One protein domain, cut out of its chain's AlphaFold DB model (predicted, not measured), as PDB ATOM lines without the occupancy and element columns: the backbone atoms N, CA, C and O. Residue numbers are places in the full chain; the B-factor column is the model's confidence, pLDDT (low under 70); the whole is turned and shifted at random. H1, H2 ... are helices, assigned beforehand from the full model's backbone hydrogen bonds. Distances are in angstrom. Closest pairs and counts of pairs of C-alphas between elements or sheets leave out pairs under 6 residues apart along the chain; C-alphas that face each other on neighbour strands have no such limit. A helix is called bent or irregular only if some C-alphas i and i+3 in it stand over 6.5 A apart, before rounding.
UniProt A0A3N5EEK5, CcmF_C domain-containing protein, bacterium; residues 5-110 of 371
ATOM      1  N   LEU A   5      20.607 -24.062  29.965       87.69
ATOM      2  CA  LEU A   5      20.425 -22.834  30.736       87.69
ATOM      3  C   LEU A   5      18.985 -22.277  30.680       87.69
ATOM      4  O   LEU A   5      18.467 -21.931  31.744       87.69
ATOM      5  N   PRO A   6      18.281 -22.254  29.525       91.81
ATOM      6  CA  PRO A   6      16.882 -21.811  29.470       91.81
ATOM      7  C   PRO A   6      15.947 -22.636  30.361       91.81
ATOM      8  O   PRO A   6      15.072 -22.084  31.029       91.81
ATOM      9  N   LEU A   7      16.165 -23.954  30.423       91.94
ATOM     10  CA  LEU A   7      15.402 -24.838  31.300       91.94
ATOM     11  C   LEU A   7      15.685 -24.522  32.772       91.94
ATOM     12  O   LEU A   7      14.752 -24.410  33.562       91.94
ATOM     13  N   GLY A   8      16.954 -24.317  33.134       92.00
ATOM     14  CA  GLY A   8      17.339 -23.915  34.489       92.00
ATOM     15  C   GLY A   8      16.679 -22.602  34.927       92.00
ATOM     16  O   GLY A   8      16.195 -22.505  36.054       92.00
ATOM     17  N   ILE A   9      16.597 -21.617  34.025       95.19
ATOM     18  CA  ILE A   9      15.909 -20.337  34.265       95.19
ATOM     19  C   ILE A   9      14.426 -20.575  34.555       95.19
ATOM     20  O   ILE A   9      13.906 -20.086  35.561       95.19
ATOM     21  N   ALA A  10      13.752 -21.346  33.696       95.44
ATOM     22  CA  ALA A  10      12.340 -21.665  33.866       95.44
ATOM     23  C   ALA A  10      12.088 -22.377  35.203       95.44
ATOM     24  O   ALA A  10      11.198 -21.977  35.951       95.44
ATOM     25  N   VAL A  11      12.915 -23.371  35.547       94.94
ATOM     26  CA  VAL A  11      12.829 -24.086  36.828       94.94
ATOM     27  C   VAL A  11      13.027 -23.129  38.002       94.94
ATOM     28  O   VAL A  11      12.201 -23.129  38.909       94.94
ATOM     29  N   GLY A  12      14.054 -22.274  37.987       93.88
ATOM     30  CA  GLY A  12      14.293 -21.302  39.060       93.88
ATOM     31  C   GLY A  12      13.090 -20.382  39.294       93.88
ATOM     32  O   GLY A  12      12.609 -20.245  40.419       93.88
ATOM     33  N   ILE A  13      12.521 -19.823  38.223       95.00
ATOM     34  CA  ILE A  13      11.334 -18.963  38.320       95.00
ATOM     35  C   ILE A  13      10.129 -19.742  38.869       95.00
ATOM     36  O   ILE A  13       9.458 -19.270  39.790       95.00
ATOM     37  N   LEU A  14       9.866 -20.946  38.352       94.50
ATOM     38  CA  LEU A  14       8.740 -21.778  38.784       94.50
ATOM     39  C   LEU A  14       8.859 -22.209  40.252       94.50
ATOM     40  O   LEU A  14       7.860 -22.195  40.970       94.50
ATOM     41  N   VAL A  15      10.067 -22.523  40.723       94.12
ATOM     42  CA  VAL A  15      10.344 -22.869  42.128       94.12
ATOM     43  C   VAL A  15      10.038 -21.693  43.059       94.12
ATOM     44  O   VAL A  15       9.511 -21.894  44.156       94.12
ATOM     45  N   GLY A  16      10.320 -20.458  42.635       90.56
ATOM     46  CA  GLY A  16       9.931 -19.258  43.378       90.56
ATOM     47  C   GLY A  16       8.422 -18.993  43.357       90.56
ATOM     48  O   GLY A  16       7.833 -18.675  44.390       90.56
ATOM     49  N   LEU A  17       7.772 -19.165  42.202       90.19
ATOM     50  CA  LEU A  17       6.336 -18.909  42.047       90.19
ATOM     51  C   LEU A  17       5.459 -19.955  42.749       90.19
ATOM     52  O   LEU A  17       4.445 -19.593  43.344       90.19
ATOM     53  N   GLY A  18       5.835 -21.236  42.704       84.75
ATOM     54  CA  GLY A  18       4.979 -22.347  43.129       84.75
ATOM     55  C   GLY A  18       4.457 -22.215  44.563       84.75
ATOM     56  O   GLY A  18       3.268 -22.409  44.811       84.75
ATOM     57  N   GLN A  19       5.311 -21.809  45.507       80.25
ATOM     58  CA  GLN A  19       4.895 -21.634  46.904       80.25
ATOM     59  C   GLN A  19       4.124 -20.339  47.166       80.25
ATOM     60  O   GLN A  19       3.254 -20.310  48.037       80.25
ATOM     61  N   LEU A  20       4.413 -19.277  46.412       81.31
ATOM     62  CA  LEU A  20       3.688 -18.011  46.530       81.31
ATOM     63  C   LEU A  20       2.247 -18.139  46.022       81.31
ATOM     64  O   LEU A  20       1.344 -17.514  46.579       81.31
ATOM     65  N   LEU A  21       2.023 -18.969  44.997       78.19
ATOM     66  CA  LEU A  21       0.701 -19.212  44.420       78.19
ATOM     67  C   LEU A  21      -0.160 -20.149  45.280       78.19
ATOM     68  O   LEU A  21      -1.353 -19.902  45.423       78.19
ATOM     69  N   TRP A  22       0.425 -21.185  45.893       66.00
ATOM     70  CA  TRP A  22      -0.335 -22.131  46.725       66.00
ATOM     71  C   TRP A  22      -0.952 -21.468  47.968       66.00
ATOM     72  O   TRP A  22      -2.039 -21.845  48.405       66.00
ATOM     73  N   TRP A  23      -0.300 -20.447  48.529       56.94
ATOM     74  CA  TRP A  23      -0.751 -19.831  49.780       56.94
ATOM     75  C   TRP A  23      -1.910 -18.830  49.622       56.94
ATOM     76  O   TRP A  23      -2.501 -18.413  50.616       56.94
ATOM     77  N   ASN A  24      -2.287 -18.451  48.398       52.50
ATOM     78  CA  ASN A  24      -3.320 -17.444  48.177       52.50
ATOM     79  C   ASN A  24      -4.570 -18.046  47.525       52.50
ATOM     80  O   ASN A  24      -4.622 -18.253  46.318       52.50
ATOM     81  N   ARG A  25      -5.660 -18.146  48.298       55.88
ATOM     82  CA  ARG A  25      -7.033 -18.070  47.754       55.88
ATOM     83  C   ARG A  25      -7.373 -16.636  47.279       55.88
ATOM     84  O   ARG A  25      -8.523 -16.215  47.363       55.88
ATOM     85  N   SER A  26      -6.379 -15.849  46.861       56.19
ATOM     86  CA  SER A  26      -6.409 -14.386  46.972       56.19
ATOM     87  C   SER A  26      -6.394 -13.666  45.632       56.19
ATOM     88  O   SER A  26      -5.826 -14.113  44.635       56.19
ATOM     89  N   GLN A  27      -7.009 -12.489  45.667       68.12
ATOM     90  CA  GLN A  27      -7.102 -11.519  44.591       68.12
ATOM     91  C   GLN A  27      -5.711 -11.143  44.052       68.12
ATOM     92  O   GLN A  27      -4.720 -11.134  44.785       68.12
ATOM     93  N   LYS A  28      -5.639 -10.766  42.767       73.81
ATOM     94  CA  LYS A  28      -4.386 -10.444  42.048       73.81
ATOM     95  C   LYS A  28      -3.447  -9.490  42.815       73.81
ATOM     96  O   LYS A  28      -2.229  -9.594  42.692       73.81
ATOM     97  N   GLN A  29      -4.003  -8.582  43.620       76.44
ATOM     98  CA  GLN A  29      -3.251  -7.578  44.379       76.44
ATOM     99  C   GLN A  29      -2.375  -8.176  45.493       76.44
ATOM    100  O   GLN A  29      -1.258  -7.703  45.710       76.44
ATOM    101  N   ASP A  30      -2.831  -9.226  46.176       76.38
ATOM    102  CA  ASP A  30      -2.087  -9.821  47.295       76.38
ATOM    103  C   ASP A  30      -0.933 -10.697  46.809       76.38
ATOM    104  O   ASP A  30       0.142 -10.719  47.414       76.38
ATOM    105  N   VAL A  31      -1.116 -11.355  45.660       74.69
ATOM    106  CA  VAL A  31      -0.040 -12.076  44.968       74.69
ATOM    107  C   VAL A  31       1.060 -11.095  44.557       74.69
ATOM    108  O   VAL A  31       2.227 -11.315  44.881       74.69
ATOM    109  N   LEU A  32       0.704  -9.959  43.947       80.25
ATOM    110  CA  LEU A  32       1.683  -8.960  43.509       80.25
ATOM    111  C   LEU A  32       2.460  -8.340  44.685       80.25
ATOM    112  O   LEU A  32       3.683  -8.195  44.620       80.25
ATOM    113  N   LYS A  33       1.780  -8.045  45.803       81.25
ATOM    114  CA  LYS A  33       2.426  -7.557  47.038       81.25
ATOM    115  C   LYS A  33       3.412  -8.566  47.626       81.25
ATOM    116  O   LYS A  33       4.426  -8.152  48.187       81.25
ATOM    117  N   SER A  34       3.129  -9.865  47.512       81.56
ATOM    118  CA  SER A  34       4.026 -10.923  47.992       81.56
ATOM    119  C   SER A  34       5.280 -11.091  47.123       81.56
ATOM    120  O   SER A  34       6.318 -11.512  47.629       81.56
ATOM    121  N   LEU A  35       5.208 -10.688  45.848       86.31
ATOM    122  CA  LEU A  35       6.275 -10.848  44.862       86.31
ATOM    123  C   LEU A  35       7.324  -9.727  44.904       86.31
ATOM    124  O   LEU A  35       8.493  -9.972  44.611       86.31
ATOM    125  N   ARG A  36       6.920  -8.503  45.275       89.44
ATOM    126  CA  ARG A  36       7.756  -7.293  45.136       89.44
ATOM    127  C   ARG A  36       9.119  -7.396  45.825       89.44
ATOM    128  O   ARG A  36      10.119  -6.974  45.255       89.44
ATOM    129  N   TRP A  37       9.161  -7.967  47.031       91.94
ATOM    130  CA  TRP A  37      10.394  -8.065  47.816       91.94
ATOM    131  C   TRP A  37      11.323  -9.163  47.285       91.94
ATOM    132  O   TRP A  37      12.469  -8.836  46.980       91.94
ATOM    133  N   PRO A  38      10.866 -10.417  47.078       94.62
ATOM    134  CA  PRO A  38      11.689 -11.438  46.435       94.62
ATOM    135  C   PRO A  38      12.211 -11.034  45.054       94.62
ATOM    136  O   PRO A  38      13.390 -11.224  44.778       94.62
ATOM    137  N   ALA A  39      11.367 -10.437  44.203       95.00
ATOM    138  CA  ALA A  39      11.769 -10.009  42.864       95.00
ATOM    139  C   ALA A  39      12.779  -8.851  42.904       95.00
ATOM    140  O   ALA A  39      13.771  -8.882  42.180       95.00
ATOM    141  N   GLY A  40      12.567  -7.859  43.779       96.69
ATOM    142  CA  GLY A  40      13.502  -6.748  43.958       96.69
ATOM    143  C   GLY A  40      14.873  -7.211  44.456       96.69
ATOM    144  O   GLY A  40      15.892  -6.847  43.873       96.69
ATOM    145  N   LEU A  41      14.912  -8.071  45.479       97.00
ATOM    146  CA  LEU A  41      16.165  -8.628  46.005       97.00
ATOM    147  C   LEU A  41      16.875  -9.526  44.985       97.00
ATOM    148  O   LEU A  41      18.101  -9.479  44.870       97.00
ATOM    149  N   ALA A  42      16.123 -10.308  44.210       97.31
ATOM    150  CA  ALA A  42      16.674 -11.126  43.136       97.31
ATOM    151  C   ALA A  42      17.297 -10.280  42.022       97.31
ATOM    152  O   ALA A  42      18.389 -10.598  41.556       97.31
ATOM    153  N   LEU A  43      16.642  -9.180  41.637       97.25
ATOM    154  CA  LEU A  43      17.172  -8.242  40.649       97.25
ATOM    155  C   LEU A  43      18.464  -7.594  41.146       97.25
ATOM    156  O   LEU A  43      19.457  -7.595  40.424       97.25
ATOM    157  N   VAL A  44      18.482  -7.107  42.390       97.12
ATOM    158  CA  VAL A  44      19.698  -6.554  43.006       97.12
ATOM    159  C   VAL A  44      20.813  -7.600  43.031       97.12
ATOM    160  O   VAL A  44      21.936  -7.294  42.652       97.12
ATOM    161  N   THR A  45      20.509  -8.847  43.395       95.31
ATOM    162  CA  THR A  45      21.496  -9.939  43.409       95.31
ATOM    163  C   THR A  45      22.067 -10.198  42.013       95.31
ATOM    164  O   THR A  45      23.282 -10.255  41.849       95.31
ATOM    165  N   ALA A  46      21.214 -10.291  40.990       95.00
ATOM    166  CA  ALA A  46      21.649 -10.486  39.610       95.00
ATOM    167  C   ALA A  46      22.506  -9.314  39.100       95.00
ATOM    168  O   ALA A  46      23.529  -9.541  38.458       95.00
ATOM    169  N   LEU A  47      22.136  -8.072  39.436       94.50
ATOM    170  CA  LEU A  47      22.914  -6.879  39.094       94.50
ATOM    171  C   LEU A  47      24.267  -6.851  39.809       94.50
ATOM    172  O   LEU A  47      25.273  -6.559  39.170       94.50
ATOM    173  N   LEU A  48      24.324  -7.198  41.098       92.75
ATOM    174  CA  LEU A  48      25.579  -7.271  41.850       92.75
ATOM    175  C   LEU A  48      26.528  -8.316  41.258       92.75
ATOM    176  O   LEU A  48      27.703  -8.024  41.069       92.75
ATOM    177  N   PHE A  49      26.026  -9.501  40.902       89.38
ATOM    178  CA  PHE A  49      26.830 -10.513  40.210       89.38
ATOM    179  C   PHE A  49      27.265 -10.042  38.817       89.38
ATOM    180  O   PHE A  49      28.405 -10.276  38.412       89.38
ATOM    181  N   GLY A  50      26.386  -9.346  38.091       88.06
ATOM    182  CA  GLY A  50      26.711  -8.755  36.798       88.06
ATOM    183  C   GLY A  50      27.812  -7.705  36.877       88.06
ATOM    184  O   GLY A  50      28.730  -7.748  36.067       88.06
ATOM    185  N   LEU A  51      27.774  -6.828  37.881       88.81
ATOM    186  CA  LEU A  51      28.783  -5.790  38.097       88.81
ATOM    187  C   LEU A  51      30.099  -6.352  38.641       88.81
ATOM    188  O   LEU A  51      31.165  -5.955  38.185       88.81
ATOM    189  N   ALA A  52      30.037  -7.270  39.608       85.19
ATOM    190  CA  ALA A  52      31.231  -7.807  40.256       85.19
ATOM    191  C   ALA A  52      31.995  -8.790  39.363       85.19
ATOM    192  O   ALA A  52      33.215  -8.895  39.465       85.19
ATOM    193  N   ILE A  53      31.279  -9.541  38.523       79.19
ATOM    194  CA  ILE A  53      31.852 -10.689  37.822       79.19
ATOM    195  C   ILE A  53      31.745 -10.536  36.296       79.19
ATOM    196  O   ILE A  53      32.521 -11.161  35.580       79.19
ATOM    197  N   GLY A  54      30.831  -9.727  35.755       82.75
ATOM    198  CA  GLY A  54      30.616  -9.606  34.307       82.75
ATOM    199  C   GLY A  54      29.958 -10.860  33.732       82.75
ATOM    200  O   GLY A  54      30.629 -11.713  33.150       82.75
ATOM    201  N   VAL A  55      28.656 -11.033  33.966       84.06
ATOM    202  CA  VAL A  55      27.902 -12.221  33.522       84.06
ATOM    203  C   VAL A  55      27.153 -11.954  32.220       84.06
ATOM    204  O   VAL A  55      26.644 -10.857  32.001       84.06
ATOM    205  N   GLU A  56      27.053 -12.971  31.365       89.56
ATOM    206  CA  GLU A  56      26.196 -12.918  30.178       89.56
ATOM    207  C   GLU A  56      24.721 -12.780  30.567       89.56
ATOM    208  O   GLU A  56      24.298 -13.246  31.628       89.56
ATOM    209  N   PHE A  57      23.909 -12.207  29.675       90.50
ATOM    210  CA  PHE A  57      22.493 -11.935  29.936       90.50
ATOM    211  C   PHE A  57      21.711 -13.170  30.417       90.50
ATOM    212  O   PHE A  57      20.996 -13.098  31.416       90.50
ATOM    213  N   LEU A  58      21.880 -14.324  29.757       92.06
ATOM    214  CA  LEU A  58      21.178 -15.555  30.142       92.06
ATOM    215  C   LEU A  58      21.640 -16.092  31.505       92.06
ATOM    216  O   LEU A  58      20.823 -16.585  32.278       92.06
ATOM    217  N   VAL A  59      22.927 -15.960  31.836       91.69
ATOM    218  CA  VAL A  59      23.445 -16.331  33.163       91.69
ATOM    219  C   VAL A  59      22.898 -15.375  34.223       91.69
ATOM    220  O   VAL A  59      22.469 -15.824  35.280       91.69
ATOM    221  N   GLY A  60      22.815 -14.077  33.924       93.88
ATOM    222  CA  GLY A  60      22.160 -13.087  34.780       93.88
ATOM    223  C   GLY A  60      20.691 -13.421  35.050       93.88
ATOM    224  O   GLY A  60      20.242 -13.353  36.193       93.88
ATOM    225  N   LEU A  61      19.957 -13.869  34.028       95.12
ATOM    226  CA  LEU A  61      18.568 -14.307  34.175       95.12
ATOM    227  C   LEU A  61      18.447 -15.598  35.001       95.12
ATOM    228  O   LEU A  61      17.505 -15.750  35.780       95.12
ATOM    229  N   PHE A  62      19.418 -16.507  34.891       95.19
ATOM    230  CA  PHE A  62      19.488 -17.700  35.735       95.19
ATOM    231  C   PHE A  62      19.763 -17.346  37.201       95.19
ATOM    232  O   PHE A  62      19.057 -17.833  38.085       95.19
ATOM    233  N   ILE A  63      20.713 -16.441  37.464       95.44
ATOM    234  CA  ILE A  63      20.983 -15.905  38.809       95.44
ATOM    235  C   ILE A  63      19.729 -15.241  39.371       95.44
ATOM    236  O   ILE A  63      19.374 -15.493  40.519       95.44
ATOM    237  N   PHE A  64      19.030 -14.437  38.565       97.00
ATOM    238  CA  PHE A  64      17.762 -13.833  38.960       97.00
ATOM    239  C   PHE A  64      16.739 -14.903  39.356       97.00
ATOM    240  O   PHE A  64      16.177 -14.820  40.443       97.00
ATOM    241  N   GLY A  65      16.524 -15.929  38.526       97.12
ATOM    242  CA  GLY A  65      15.592 -17.018  38.826       97.12
ATOM    243  C   GLY A  65      15.951 -17.775  40.109       97.12
ATOM    244  O   GLY A  65      15.081 -18.021  40.942       97.12
ATOM    245  N   ALA A  66      17.233 -18.090  40.310       97.06
ATOM    246  CA  ALA A  66      17.723 -18.768  41.509       97.06
ATOM    247  C   ALA A  66      17.599 -17.892  42.769       97.06
ATOM    248  O   ALA A  66      17.088 -18.344  43.791       97.06
ATOM    249  N   ALA A  67      17.992 -16.619  42.702       97.81
ATOM    250  CA  ALA A  67      17.852 -15.679  43.811       97.81
ATOM    251  C   ALA A  67      16.374 -15.409  44.137       97.81
ATOM    252  O   ALA A  67      15.986 -15.360  45.303       97.81
ATOM    253  N   PHE A  68      15.521 -15.305  43.118       97.50
ATOM    254  CA  PHE A  68      14.080 -15.165  43.286       97.50
ATOM    255  C   PHE A  68      13.487 -16.381  44.001       97.50
ATOM    256  O   PHE A  68      12.762 -16.210  44.983       97.50
ATOM    257  N   ALA A  69      13.852 -17.597  43.579       97.25
ATOM    258  CA  ALA A  69      13.496 -18.820  44.287       97.25
ATOM    259  C   ALA A  69      13.965 -18.788  45.744       97.25
ATOM    260  O   ALA A  69      13.171 -19.078  46.640       97.25
ATOM    261  N   LEU A  70      15.211 -18.386  45.999       98.00
ATOM    262  CA  LEU A  70      15.764 -18.306  47.347       98.00
ATOM    263  C   LEU A  70      14.939 -17.371  48.236       98.00
ATOM    264  O   LEU A  70      14.439 -17.793  49.276       98.00
ATOM    265  N   PHE A  71      14.753 -16.115  47.825       97.31
ATOM    266  CA  PHE A  71      14.066 -15.116  48.645       97.31
ATOM    267  C   PHE A  71      12.569 -15.402  48.798       97.31
ATOM    268  O   PHE A  71      12.021 -15.203  49.884       97.31
ATOM    269  N   ALA A  72      11.903 -15.900  47.752       95.00
ATOM    270  CA  ALA A  72      10.494 -16.275  47.820       95.00
ATOM    271  C   ALA A  72      10.277 -17.420  48.818       95.00
ATOM    272  O   ALA A  72       9.453 -17.306  49.728       95.00
ATOM    273  N   ASN A  73      11.062 -18.495  48.698       95.31
ATOM    274  CA  ASN A  73      10.928 -19.662  49.567       95.31
ATOM    275  C   ASN A  73      11.464 -19.390  50.983       95.31
ATOM    276  O   ASN A  73      10.917 -19.933  51.938       95.31
ATOM    277  N   ALA A  74      12.434 -18.488  51.167       95.75
ATOM    278  CA  ALA A  74      12.838 -18.007  52.490       95.75
ATOM    279  C   ALA A  74      11.716 -17.216  53.179       95.75
ATOM    280  O   ALA A  74      11.421 -17.452  54.350       95.75
ATOM    281  N   ALA A  75      11.037 -16.320  52.455       92.94
ATOM    282  CA  ALA A  75       9.923 -15.548  53.002       92.94
ATOM    283  C   ALA A  75       8.726 -16.439  53.379       92.94
ATOM    284  O   ALA A  75       8.120 -16.244  54.436       92.94
ATOM    285  N   VAL A  76       8.387 -17.422  52.538       91.12
ATOM    286  CA  VAL A  76       7.337 -18.412  52.839       91.12
ATOM    287  C   VAL A  76       7.769 -19.322  53.990       91.12
ATOM    288  O   VAL A  76       7.026 -19.477  54.960       91.12
ATOM    289  N   GLY A  77       8.988 -19.856  53.935       92.69
ATOM    290  CA  GLY A  77       9.553 -20.733  54.956       92.69
ATOM    291  C   GLY A  77       9.586 -20.074  56.331       92.69
ATOM    292  O   GLY A  77       9.162 -20.681  57.306       92.69
ATOM    293  N   TRP A  78       9.977 -18.801  56.413       92.44
ATOM    294  CA  TRP A  78       9.963 -18.035  57.663       92.44
ATOM    295  C   TRP A  78       8.562 -17.920  58.274       92.44
ATOM    296  O   TRP A  78       8.392 -18.095  59.483       92.44
ATOM    297  N   LYS A  79       7.534 -17.671  57.451       89.19
ATOM    298  CA  LYS A  79       6.137 -17.637  57.914       89.19
ATOM    299  C   LYS A  79       5.687 -19.004  58.436       89.19
ATOM    300  O   LYS A  79       5.064 -19.068  59.492       89.19
ATOM    301  N   LEU A  80       6.032 -20.085  57.733       90.56
ATOM    302  CA  LEU A  80       5.695 -21.452  58.140       90.56
ATOM    303  C   LEU A  80       6.418 -21.861  59.426       90.56
ATOM    304  O   LEU A  80       5.792 -22.438  60.306       90.56
ATOM    305  N   MET A  81       7.692 -21.500  59.573       91.81
ATOM    306  CA  MET A  81       8.477 -21.755  60.784       91.81
ATOM    307  C   MET A  81       7.908 -21.032  62.008       91.81
ATOM    308  O   MET A  81       7.871 -21.614  63.086       91.81
ATOM    309  N   LYS A  82       7.420 -19.792  61.852       91.81
ATOM    310  CA  LYS A  82       6.729 -19.067  62.934       91.81
ATOM    311  C   LYS A  82       5.364 -19.657  63.293       91.81
ATOM    312  O   LYS A  82       4.928 -19.499  64.426       91.81
ATOM    313  N   GLY A  83       4.679 -20.272  62.330       89.25
ATOM    314  CA  GLY A  83       3.388 -20.923  62.542       89.25
ATOM    315  C   GLY A  83       3.544 -22.367  63.012       89.25
ATOM    316  O   GLY A  83       3.433 -22.667  64.195       89.25
ATOM    317  N   ASN A  84       3.787 -23.276  62.068       88.94
ATOM    318  CA  ASN A  84       4.026 -24.687  62.346       88.94
ATOM    319  C   ASN A  84       5.209 -25.212  61.502       88.94
ATOM    320  O   ASN A  84       5.033 -25.518  60.315       88.94
ATOM    321  N   PRO A  85       6.396 -25.384  62.120       90.88
ATOM    322  CA  PRO A  85       7.620 -25.828  61.452       90.88
ATOM    323  C   PRO A  85       7.485 -27.120  60.644       90.88
ATOM    324  O   PRO A  85       8.181 -27.291  59.645       90.88
ATOM    325  N   LYS A  86       6.562 -28.023  61.013       90.12
ATOM    326  CA  LYS A  86       6.361 -29.295  60.296       90.12
ATOM    327  C   LYS A  86       5.981 -29.089  58.823       90.12
ATOM    328  O   LYS A  86       6.240 -29.957  57.994       90.12
ATOM    329  N   PHE A  87       5.382 -27.946  58.481       89.94
ATOM    330  CA  PHE A  87       4.974 -27.616  57.113       89.94
ATOM    331  C   PHE A  87       6.062 -26.900  56.304       89.94
ATOM    332  O   PHE A  87       5.919 -26.762  55.092       89.94
ATOM    333  N   ALA A  88       7.168 -26.489  56.933       93.56
ATOM    334  CA  ALA A  88       8.238 -25.752  56.263       93.56
ATOM    335  C   ALA A  88       9.100 -26.623  55.330       93.56
ATOM    336  O   ALA A  88       9.849 -26.077  54.524       93.56
ATOM    337  N   GLY A  89       8.981 -27.959  55.388       93.25
ATOM    338  CA  GLY A  89       9.827 -28.892  54.629       93.25
ATOM    339  C   GLY A  89       9.894 -28.610  53.122       93.25
ATOM    340  O   GLY A  89      10.980 -28.605  52.548       93.25
ATOM    341  N   GLY A  90       8.765 -28.267  52.490       93.06
ATOM    342  CA  GLY A  90       8.748 -27.890  51.071       93.06
ATOM    343  C   GLY A  90       9.529 -26.604  50.780       93.06
ATOM    344  O   GLY A  90      10.256 -26.533  49.793       93.06
ATOM    345  N   SER A  91       9.421 -25.593  51.653       94.69
ATOM    346  CA  SER A  91      10.162 -24.329  51.506       94.69
ATOM    347  C   SER A  91      11.654 -24.539  51.713       94.69
ATOM    348  O   SER A  91      12.454 -24.015  50.947       94.69
ATOM    349  N   VAL A  92      12.028 -25.353  52.706       96.81
ATOM    350  CA  VAL A  92      13.420 -25.747  52.953       96.81
ATOM    351  C   VAL A  92      13.997 -26.443  51.721       96.81
ATOM    352  O   VAL A  92      15.065 -26.055  51.259       96.81
ATOM    353  N   ALA A  93      13.266 -27.383  51.114       96.88
ATOM    354  CA  ALA A  93      13.742 -28.066  49.916       96.88
ATOM    355  C   ALA A  93      13.981 -27.102  48.738       96.88
ATOM    356  O   ALA A  93      15.025 -27.152  48.090       96.88
ATOM    357  N   HIS A  94      13.059 -26.171  48.492       96.25
ATOM    358  CA  HIS A  94      13.222 -25.165  47.440       96.25
ATOM    359  C   HIS A  94      14.359 -24.168  47.720       96.25
ATOM    360  O   HIS A  94      15.048 -23.760  46.787       96.25
ATOM    361  N   ILE A  95      14.590 -23.799  48.988       97.81
ATOM    362  CA  ILE A  95      15.761 -23.005  49.395       97.81
ATOM    363  C   ILE A  95      17.046 -23.757  49.039       97.81
ATOM    364  O   ILE A  95      17.941 -23.167  48.441       97.81
ATOM    365  N   GLY A  96      17.126 -25.055  49.343       97.69
ATOM    366  CA  GLY A  96      18.290 -25.873  48.999       97.69
ATOM    367  C   GLY A  96      18.549 -25.931  47.492       97.69
ATOM    368  O   GLY A  96      19.684 -25.743  47.057       97.69
ATOM    369  N   LEU A  97      17.494 -26.081  46.683       97.31
ATOM    370  CA  LEU A  97      17.594 -26.039  45.220       97.31
ATOM    371  C   LEU A  97      18.105 -24.677  44.715       97.31
ATOM    372  O   LEU A  97      18.967 -24.622  43.840       97.31
ATOM    373  N   ALA A  98      17.616 -23.580  45.292       97.44
ATOM    374  CA  ALA A  98      18.058 -22.233  44.947       97.44
ATOM    375  C   ALA A  98      19.532 -21.980  45.321       97.44
ATOM    376  O   ALA A  98      20.289 -21.443  44.512       97.44
ATOM    377  N   VAL A  99      19.960 -22.419  46.512       97.44
ATOM    378  CA  VAL A  99      21.365 -22.372  46.959       97.44
ATOM    379  C   VAL A  99      22.259 -23.184  46.022       97.44
ATOM    380  O   VAL A  99      23.320 -22.710  45.621       97.44
ATOM    381  N   MET A 100      21.807 -24.370  45.608       95.94
ATOM    382  CA  MET A 100      22.527 -25.221  44.663       95.94
ATOM    383  C   MET A 100      22.719 -24.531  43.303       95.94
ATOM    384  O   MET A 100      23.827 -24.525  42.772       95.94
ATOM    385  N   PHE A 101      21.675 -23.893  42.763       94.94
ATOM    386  CA  PHE A 101      21.754 -23.149  41.500       94.94
ATOM    387  C   PHE A 101      22.709 -21.955  41.573       94.94
ATOM    388  O   PHE A 101      23.511 -21.761  40.659       94.94
ATOM    389  N   LEU A 102      22.677 -21.185  42.665       93.38
ATOM    390  CA  LEU A 102      23.651 -20.113  42.890       93.38
ATOM    391  C   LEU A 102      25.077 -20.673  43.024       93.38
ATOM    392  O   LEU A 102      26.015 -20.095  42.476       93.38
ATOM    393  N   GLY A 103      25.229 -21.831  43.674       91.56
ATOM    394  CA  GLY A 103      26.489 -22.567  43.764       91.56
ATOM    395  C   GLY A 103      27.051 -22.968  42.397       91.56
ATOM    396  O   GLY A 103      28.244 -22.790  42.165       91.56
ATOM    397  N   PHE A 104      26.212 -23.425  41.461       90.12
ATOM    398  CA  PHE A 104      26.649 -23.748  40.096       90.12
ATOM    399  C   PHE A 104      27.262 -22.545  39.382       90.12
ATOM    400  O   PHE A 104      28.323 -22.677  38.778       90.12
ATOM    401  N   VAL A 105      26.628 -21.372  39.485       89.00
ATOM    402  CA  VAL A 105      27.140 -20.139  38.866       89.00
ATOM    403  C   VAL A 105      28.447 -19.697  39.517       89.00
ATOM    404  O   VAL A 105      29.402 -19.349  38.822       89.00
ATOM    405  N   ALA A 106      28.496 -19.718  40.852       85.75
ATOM    406  CA  ALA A 106      29.687 -19.337  41.601       85.75
ATOM    407  C   ALA A 106      30.876 -20.262  41.290       85.75
ATOM    408  O   ALA A 106      32.008 -19.790  41.198       85.75
ATOM    409  N   SER A 107      30.619 -21.558  41.088       84.81
ATOM    410  CA  SER A 107      31.654 -22.555  40.805       84.81
ATOM    411  C   SER A 107      32.138 -22.530  39.353       84.81
ATOM    412  O   SER A 107      33.335 -22.628  39.107       84.81
ATOM    413  N   SER A 108      31.242 -22.334  38.377       79.88
ATOM    414  CA  SER A 108      31.591 -22.444  36.953       79.88
ATOM    415  C   SER A 108      32.481 -21.316  36.428       79.88
ATOM    416  O   SER A 108      33.185 -21.505  35.443       79.88
ATOM    417  N   LYS A 109      32.412 -20.121  37.030       70.81
ATOM    418  CA  LYS A 109      33.129 -18.935  36.535       70.81
ATOM    419  C   LYS A 109      34.629 -18.985  36.824       70.81
ATOM    420  O   LYS A 109      35.411 -18.593  35.967       70.81
ATOM    421  N   TYR A 110      35.015 -19.418  38.023       70.19
ATOM    422  CA  TYR A 110      36.425 -19.436  38.431       70.19
ATOM    423  C   TYR A 110      37.017 -20.844  38.456       70.19
ATOM    424  O   TYR A 110      37.967 -21.097  39.193       70.19
TER     425      TYR A 110
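AT A GLANCE: This is residues 5 to 110 of the 371 residues of the protein "CcmF_C domain-containing protein" of bacterium (UniProt A0A3N5EEK5). Four helices make this domain: the long helix H3 runs through the middle, and H1, H2 and H4 pack round it, with H1, H3 and H4 forming a three-helix bundle and H2 crossing H3 at a steeper angle. The turn between H1 and H2 sticks out with residues 25 to 30, of which 28 to 30 belong to H2. The printed part has 106 residues with four named helices, in the order H1, H2, H3, H4, and no named strand; the class is all helix. The whole is compact, with a radius of gyration of the C-alphas of 14.0 A and spans of 41 by 28 by 23 A.

IN THESE COORDINATES: H3, the longest helix, holds residues 57 to 83 and measures 38.8 A from first to last C-alpha, from (22.493, -11.935, 29.936) to (3.388, -20.923, 62.542). H2, residues 28 to 53, measures 36.5 A and has a kink of 36 degrees near residue 35; it is only just irregular, with C-alphas 34 and 37 7.0 A apart. H4, residues 89 to 109, measures 31.1 A and ends with C-alpha 109 at (33.129, -18.935, 36.535); it is neither bent nor irregular, but only just: C-alphas 106 and 109 are 6.1 A apart. H1, residues 5 to 22, measures 26.2 A, begins at (20.425, -22.834, 30.736) and has a kink of 26 degrees near residue 16; it is only just irregular, with C-alphas 16 and 19 6.6 A apart.

HOW THE PARTS SIT: H1 and H3 are the hubs, touching three helices each. They touch each other at a shallow tilt of 24 degrees, the same way, and their closest C-alphas are those of Gly 16 and Ala 69, 3.7 A apart. H3 and H4 form a helical hairpin, at a shallow tilt of 27 degrees, opposite ways; their closest C-alphas, Ala 66 and Ala 98, are 4.9 A apart. H2 touches H3 at a steep tilt of 49 degrees, opposite ways, with the C-alphas of Ala 42 and Ala 67 closest at 4.8 A. H1 and H2 form a helical hairpin, at a shallow tilt of 33 degrees, only just short of steep; H1 touches H2 with residues 20 to 21 alone, and the C-alphas of Leu 20 and Val 31 are closest at 7.2 A. H1 touches H4 with residues 12 to 19 alone, and the closest C-alphas, Val 15 and His 94, are 6.5 A apart. H2 and H4 are only just apart, at 8.4 A. Every O i to N i+4 pair is within hydrogen-bond range in H3, against 12 of 14 in H1, 20 of 22 in H2 and 16 of 17 in H4.

THE WHOLE: The C-alphas farthest apart are those of Gln 27 and Tyr 110, at 44.7 A. The printed part has no cut, and its three links between helices are tight. Confidence is low, under 70, at residues 22 to 27; the mean pLDDT of the printed part is 89.0.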